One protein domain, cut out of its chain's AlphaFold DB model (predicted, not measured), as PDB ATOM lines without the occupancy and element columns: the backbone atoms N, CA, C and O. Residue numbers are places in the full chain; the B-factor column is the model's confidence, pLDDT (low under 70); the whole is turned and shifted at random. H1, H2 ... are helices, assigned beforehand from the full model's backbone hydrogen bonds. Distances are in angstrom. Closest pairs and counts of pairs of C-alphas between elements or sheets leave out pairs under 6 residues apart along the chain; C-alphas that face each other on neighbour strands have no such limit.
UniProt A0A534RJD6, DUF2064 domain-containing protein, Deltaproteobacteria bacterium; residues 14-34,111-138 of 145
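What this domain is: This is residues 14 to 34 and 111 to 138 of the 145 residues of the protein "DUF2064 domain-containing protein" of Deltaproteobacteria bacterium (UniProt A0A534RJD6). Four short helices stand in a loose ring with few contacts: H1 and H2 make a corner at one end, H3, the longest, runs along one side, and H4 comes after a turn of the chain at residues 124 to 129 and folds back toward H1 and H2. A stretch with no named element, residues 26 to 34, leads away from H2 to a cut in the chain. The printed part has 49 residues, of which 31 are in the named helices, in the order H1, H2, H3, H4; there is no named strand, and the class is all helix. The whole is compact, with a radius of gyration of the C-alphas of 10.1 A, and the C-alphas span 27 by 20 by 18 A.

Where its parts are: H1 is residues 14 to 18, from C-alpha 14 at (120.262, 110.588, 130.254), and measures 5.8 A from first to last C-alpha. H2 follows as residues 20 to 25, 8.7 A long. Beyond the cut, H3 is residues 112 to 123; it begins with C-alpha 112 at (119.000, 106.059, 133.751) and is 16.3 A long. H4 is residues 130 to 137, 10.3 A long, and ends with C-alpha 137 at (105.156, 110.336, 129.648).

How they stand to each other: H1 and H2 touch only at the corner by their tight link, their closest C-alphas being those of Leu 14 and Ala 23, 5.6 A apart. H1 is close to H3 but not clearly touching it; the closest C-alphas are those of Leu 14 and Pro 112, 5.9 A apart. H2 and H3 are apart. H3 and H4 only just touch, with 3 pairs of C-alphas within 8 A, and H3 does so with residues 119 to 122 alone. Their closest C-alphas, of Leu 122 and Ala 133, are 7.2 A apart, and the two run opposite ways at a steep tilt of 63 degrees. H4 is close to H2 but not clearly touching it, the C-alphas of Arg 22 and Leu 135 being the closest at 7.1 A; these helices run opposite ways at a shallow tilt of 15 degrees. H1 and H4 are also close but not clearly touching, with the closest C-alphas, of Leu 18 and Leu 136, 7.9 A apart. In H1, H2, H3 and H4 every O i to N i+4 pair is within hydrogen-bond range.

The domain as a whole: The two C-alphas farthest apart are those of Pro 20 and Glu 126, at 27.3 A. Residues 35 to 110 are not printed, and C-alphas 34 and 111 are 16.6 A apart across this cut, which lies in the link from H2 to H3. Of the links that are printed whole, H1 to H2 is tight and H3 to H4, with 6 residues, is short. The mean pLDDT of the printed part is 81.6; residues 27 to 29 and residue 138 are under 70.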
ATOM      1  N   LEU A  14     121.699 110.701 130.514       82.62
ATOM      2  CA  LEU A  14     120.262 110.588 130.254       82.62
ATOM      3  C   LEU A  14     119.922 110.645 128.760       82.62
ATOM      4  O   LEU A  14     118.794 110.342 128.387       82.62
ATOM      5  N   VAL A  15     120.862 111.018 127.885       83.31
ATOM      6  CA  VAL A  15     120.613 111.132 126.437       83.31
ATOM      7  C   VAL A  15     120.208 109.806 125.802       83.31
ATOM      8  O   VAL A  15     119.273 109.842 125.005       83.31
ATOM      9  N   PRO A  16     120.812 108.646 126.134       84.31
ATOM     10  CA  PRO A  16     120.272 107.372 125.685       84.31
ATOM     11  C   PRO A  16     118.807 107.247 126.100       84.31
ATOM     12  O   PRO A  16     117.969 106.995 125.246       84.31
ATOM     13  N   ALA A  17     118.497 107.522 127.374       81.12
ATOM     14  CA  ALA A  17     117.183 107.296 127.970       81.12
ATOM     15  C   ALA A  17     116.061 108.204 127.420       81.12
ATOM     16  O   ALA A  17     114.929 107.775 127.197       81.12
ATOM     17  N   LEU A  18     116.377 109.483 127.231       81.44
ATOM     18  CA  LEU A  18     115.415 110.554 126.984       81.44
ATOM     19  C   LEU A  18     115.620 111.241 125.631       81.44
ATOM     20  O   LEU A  18     114.746 111.970 125.163       81.44
ATOM     21  N   GLY A  19     116.744 111.024 124.963       85.50
ATOM     22  CA  GLY A  19     117.174 111.857 123.849       85.50
ATOM     23  C   GLY A  19     117.737 113.213 124.308       85.50
ATOM     24  O   GLY A  19     117.525 113.647 125.446       85.50
ATOM     25  N   PRO A  20     118.473 113.903 123.421       84.56
ATOM     26  CA  PRO A  20     119.270 115.077 123.773       84.56
ATOM     27  C   PRO A  20     118.436 116.281 124.222       84.56
ATOM     28  O   PRO A  20     118.848 116.983 125.145       84.56
ATOM     29  N   ASP A  21     117.259 116.499 123.631       84.81
ATOM     30  CA  ASP A  21     116.404 117.648 123.958       84.81
ATOM     31  C   ASP A  21     115.755 117.513 125.338       84.81
ATOM     32  O   ASP A  21     115.748 118.457 126.123       84.81
ATOM     33  N   ARG A  22     115.251 116.318 125.674       81.75
ATOM     34  CA  ARG A  22     114.618 116.064 126.978       81.75
ATOM     35  C   ARG A  22     115.641 115.990 128.108       81.75
ATOM     36  O   ARG A  22     115.381 116.530 129.177       81.75
ATOM     37  N   ALA A  23     116.812 115.400 127.862       82.25
ATOM     38  CA  ALA A  23     117.924 115.454 128.810       82.25
ATOM     39  C   ALA A  23     118.345 116.910 129.095       82.25
ATOM     40  O   ALA A  23     118.586 117.277 130.241       82.25
ATOM     41  N   CYS A  24     118.356 117.767 128.067       83.06
ATOM     42  CA  CYS A  24     118.604 119.197 128.235       83.06
ATOM     43  C   CYS A  24     117.465 119.931 128.952       83.06
ATOM     44  O   CYS A  24     117.736 120.859 129.701       83.06
ATOM     45  N   ALA A  25     116.208 119.533 128.768       80.00
ATOM     46  CA  ALA A  25     115.077 120.131 129.481       80.00
ATOM     47  C   ALA A  25     115.052 119.790 130.985       80.00
ATOM     48  O   ALA A  25     114.485 120.550 131.763       80.00
ATOM     49  N   LEU A  26     115.685 118.683 131.399       76.00
ATOM     50  CA  LEU A  26     115.932 118.364 132.814       76.00
ATOM     51  C   LEU A  26     117.083 119.179 133.426       76.00
ATOM     52  O   LEU A  26     117.298 119.134 134.636       76.00
ATOM     53  N   TYR A  27     117.831 119.931 132.618       67.31
ATOM     54  CA  TYR A  27     118.915 120.767 133.117       67.31
ATOM     55  C   TYR A  27     118.374 121.885 134.018       67.31
ATOM     56  O   TYR A  27     117.612 122.740 133.569       67.31
ATOM     57  N   GLY A  28     118.802 121.890 135.285       62.22
ATOM     58  CA  GLY A  28     118.373 122.851 136.308       62.22
ATOM     59  C   GLY A  28     117.514 122.252 137.424       62.22
ATOM     60  O   GLY A  28     117.252 122.940 138.406       62.22
ATOM     61  N   ALA A  29     117.114 120.985 137.306       64.06
ATOM     62  CA  ALA A  29     116.490 120.229 138.383       64.06
ATOM     63  C   ALA A  29     117.302 118.953 138.619       64.06
ATOM     64  O   ALA A  29     116.951 117.891 138.111       64.06
ATOM     65  N   ASP A  30     118.418 119.076 139.345       73.94
ATOM     66  CA  ASP A  30     119.232 117.909 139.710       73.94
ATOM     67  C   ASP A  30     118.435 116.972 140.624       73.94
ATOM     68  O   ASP A  30     118.411 115.777 140.376       73.94
ATOM     69  N   ALA A  31     117.620 117.515 141.529       77.12
ATOM     70  CA  ALA A  31     116.666 116.759 142.335       77.12
ATOM     71  C   ALA A  31     115.249 117.360 142.198       77.12
ATOM     72  O   ALA A  31     114.826 118.147 143.046       77.12
ATOM     73  N   PRO A  32     114.482 117.051 141.133       79.50
ATOM     74  CA  PRO A  32     113.144 117.617 140.937       79.50
ATOM     75  C   PRO A  32     112.162 117.191 142.038       79.50
ATOM     76  O   PRO A  32     111.196 117.897 142.303       79.50
ATOM     77  N   HIS A  33     112.412 116.047 142.676       82.94
ATOM     78  CA  HIS A  33     111.665 115.486 143.803       82.94
ATOM     79  C   HIS A  33     112.166 115.954 145.169       82.94
ATOM     80  O   HIS A  33     111.722 115.403 146.177       82.94
ATOM     81  N   LEU A  34     113.078 116.935 145.220       80.62
ATOM     82  CA  LEU A  34     113.538 117.514 146.477       80.62
ATOM     83  C   LEU A  34     112.314 117.860 147.341       80.62
ATOM     84  O   LEU A  34     111.416 118.553 146.848       80.62
ATOM     85  N   GLY A 111     121.610 109.678 135.962       83.38
ATOM     86  CA  GLY A 111     121.652 108.463 135.161       83.38
ATOM     87  C   GLY A 111     120.282 107.814 134.925       83.38
ATOM     88  O   GLY A 111     119.277 108.182 135.541       83.38
ATOM     89  N   PRO A 112     120.212 106.839 133.999       79.81
ATOM     90  CA  PRO A 112     119.000 106.059 133.751       79.81
ATOM     91  C   PRO A 112     118.458 105.361 135.007       79.81
ATOM     92  O   PRO A 112     117.245 105.239 135.160       79.81
ATOM     93  N   GLU A 113     119.341 104.924 135.903       84.44
ATOM     94  CA  GLU A 113     118.992 104.343 137.198       84.44
ATOM     95  C   GLU A 113     118.197 105.313 138.087       84.44
ATOM     96  O   GLU A 113     117.131 104.948 138.589       84.44
ATOM     97  N   ASP A 114     118.647 106.563 138.208       87.06
ATOM     98  CA  ASP A 114     117.975 107.599 139.001       87.06
ATOM     99  C   ASP A 114     116.630 107.976 138.376       87.06
ATOM    100  O   ASP A 114     115.634 108.204 139.064       87.06
ATOM    101  N   LEU A 115     116.584 107.996 137.042       85.31
ATOM    102  CA  LEU A 115     115.371 108.261 136.285       85.31
ATOM    103  C   LEU A 115     114.314 107.172 136.507       85.31
ATOM    104  O   LEU A 115     113.139 107.489 136.681       85.31
ATOM    105  N   ALA A 116     114.725 105.902 136.528       86.62
ATOM    106  CA  ALA A 116     113.836 104.779 136.814       86.62
ATOM    107  C   ALA A 116     113.315 104.822 138.259       86.62
ATOM    108  O   ALA A 116     112.145 104.523 138.505       86.62
ATOM    109  N   LEU A 117     114.159 105.231 139.212       87.31
ATOM    110  CA  LEU A 117     113.743 105.440 140.597       87.31
ATOM    111  C   LEU A 117     112.689 106.552 140.699       87.31
ATOM    112  O   LEU A 117     111.646 106.349 141.321       87.31
ATOM    113  N   LEU A 118     112.925 107.691 140.043       87.94
ATOM    114  CA  LEU A 118     111.988 108.813 140.010       87.94
ATOM    115  C   LEU A 118     110.649 108.438 139.359       87.94
ATOM    116  O   LEU A 118     109.589 108.797 139.875       87.94
ATOM    117  N   ASP A 119     110.681 107.698 138.250       86.69
ATOM    118  CA  ASP A 119     109.475 107.221 137.565       86.69
ATOM    119  C   ASP A 119     108.649 106.288 138.465       86.69
ATOM    120  O   ASP A 119     107.430 106.430 138.577       86.69
ATOM    121  N   ALA A 120     109.313 105.406 139.221       87.75
ATOM    122  CA  ALA A 120     108.647 104.556 140.203       87.75
ATOM    123  C   ALA A 120     108.002 105.365 141.346       87.75
ATOM    124  O   ALA A 120     106.888 105.042 141.763       87.75
ATOM    125  N   MET A 121     108.655 106.424 141.839       89.12
ATOM    126  CA  MET A 121     108.077 107.321 142.853       89.12
ATOM    127  C   MET A 121     106.830 108.046 142.326       89.12
ATOM    128  O   MET A 121     105.824 108.142 143.034       89.12
ATOM    129  N   LEU A 122     106.864 108.509 141.071       87.75
ATOM    130  CA  LEU A 122     105.714 109.128 140.403       87.75
ATOM    131  C   LEU A 122     104.552 108.144 140.253       87.75
ATOM    132  O   LEU A 122     103.417 108.482 140.586       87.75
ATOM    133  N   ALA A 123     104.832 106.915 139.814       86.50
ATOM    134  CA  ALA A 123     103.825 105.867 139.662       86.50
ATOM    135  C   ALA A 123     103.165 105.478 140.998       86.50
ATOM    136  O   ALA A 123     101.978 105.149 141.023       86.50
ATOM    137  N   ARG A 124     103.909 105.545 142.112       89.38
ATOM    138  CA  ARG A 124     103.392 105.314 143.474       89.38
ATOM    139  C   ARG A 124     102.700 106.537 144.086       89.38
ATOM    140  O   ARG A 124     102.095 106.414 145.147       89.38
ATOM    141  N   GLY A 125     102.759 107.700 143.433       85.88
ATOM    142  CA  GLY A 125     102.176 108.947 143.934       85.88
ATOM    143  C   GLY A 125     102.930 109.564 145.115       85.88
ATOM    144  O   GLY A 125     102.378 110.425 145.795       85.88
ATOM    145  N   GLU A 126     104.177 109.150 145.352       85.12
ATOM    146  CA  GLU A 126     105.022 109.645 146.451       85.12
ATOM    147  C   GLU A 126     105.461 111.095 146.232       85.12
ATOM    148  O   GLU A 126     105.732 111.818 147.188       85.12
ATOM    149  N   VAL A 127     105.511 111.532 144.970       84.75
ATOM    150  CA  VAL A 127     105.901 112.888 144.575       84.75
ATOM    151  C   VAL A 127     104.951 113.431 143.513       84.75
ATOM    152  O   VAL A 127     104.458 112.698 142.657       84.75
ATOM    153  N   GLN A 128     104.692 114.737 143.558       85.00
ATOM    154  CA  GLN A 128     103.794 115.429 142.631       85.00
ATOM    155  C   GLN A 128     104.606 116.352 141.719       85.00
ATOM    156  O   GLN A 128     104.814 117.522 142.028       85.00
ATOM    157  N   LEU A 129     105.075 115.822 140.585       84.50
ATOM    158  CA  LEU A 129     105.921 116.556 139.634       84.50
ATOM    159  C   LEU A 129     105.250 116.626 138.255       84.50
ATOM    160  O   LEU A 129     105.673 115.931 137.333       84.50
ATOM    161  N   PRO A 130     104.198 117.444 138.067       81.94
ATOM    162  CA  PRO A 130     103.382 117.419 136.849       81.94
ATOM    163  C   PRO A 130     104.178 117.756 135.578       81.94
ATOM    164  O   PRO A 130     103.923 117.190 134.514       81.94
ATOM    165  N   HIS A 131     105.172 118.643 135.676       80.94
ATOM    166  CA  HIS A 131     106.046 118.983 134.551       80.94
ATOM    167  C   HIS A 131     107.014 117.844 134.212       80.94
ATOM    168  O   HIS A 131     107.145 117.487 133.040       80.94
ATOM    169  N   THR A 132     107.624 117.229 135.228       83.06
ATOM    170  CA  THR A 132     108.523 116.080 135.062       83.06
ATOM    171  C   THR A 132     107.763 114.870 134.530       83.06
ATOM    172  O   THR A 132     108.149 114.307 133.514       83.06
ATOM    173  N   ALA A 133     106.613 114.537 135.116       82.38
ATOM    174  CA  ALA A 133     105.752 113.449 134.660       82.38
ATOM    175  C   ALA A 133     105.335 113.623 133.193       82.38
ATOM    176  O   ALA A 133     105.400 112.677 132.415       82.38
ATOM    177  N   ARG A 134     104.971 114.843 132.771       82.81
ATOM    178  CA  ARG A 134     104.644 115.127 131.365       82.81
ATOM    179  C   ARG A 134     105.843 114.923 130.434       82.81
ATOM    180  O   ARG A 134     105.673 114.408 129.328       82.81
ATOM    181  N   LEU A 135     107.039 115.327 130.863       80.06
ATOM    182  CA  LEU A 135     108.275 115.125 130.106       80.06
ATOM    183  C   LEU A 135     108.588 113.627 129.923       80.06
ATOM    184  O   LEU A 135     108.946 113.214 128.817       80.06
ATOM    185  N   LEU A 136     108.398 112.824 130.976       78.62
ATOM    186  CA  LEU A 136     108.628 111.374 130.965       78.62
ATOM    187  C   LEU A 136     107.557 110.610 130.173       78.62
ATOM    188  O   LEU A 136     107.886 109.726 129.388       78.62
ATOM    189  N   ALA A 137     106.285 110.998 130.302       74.44
ATOM    190  CA  ALA A 137     105.156 110.336 129.648       74.44
ATOM    191  C   ALA A 137     105.065 110.595 128.135       74.44
ATOM    192  O   ALA A 137     104.312 109.915 127.437       74.44
ATOM    193  N   THR A 138     105.792 111.583 127.605       62.69
ATOM    194  CA  THR A 138     105.764 111.891 126.171       62.69
ATOM    195  C   THR A 138     106.540 110.815 125.392       62.69
ATOM    196  O   THR A 138     107.755 110.705 125.568       62.69
TER     197      THR A 138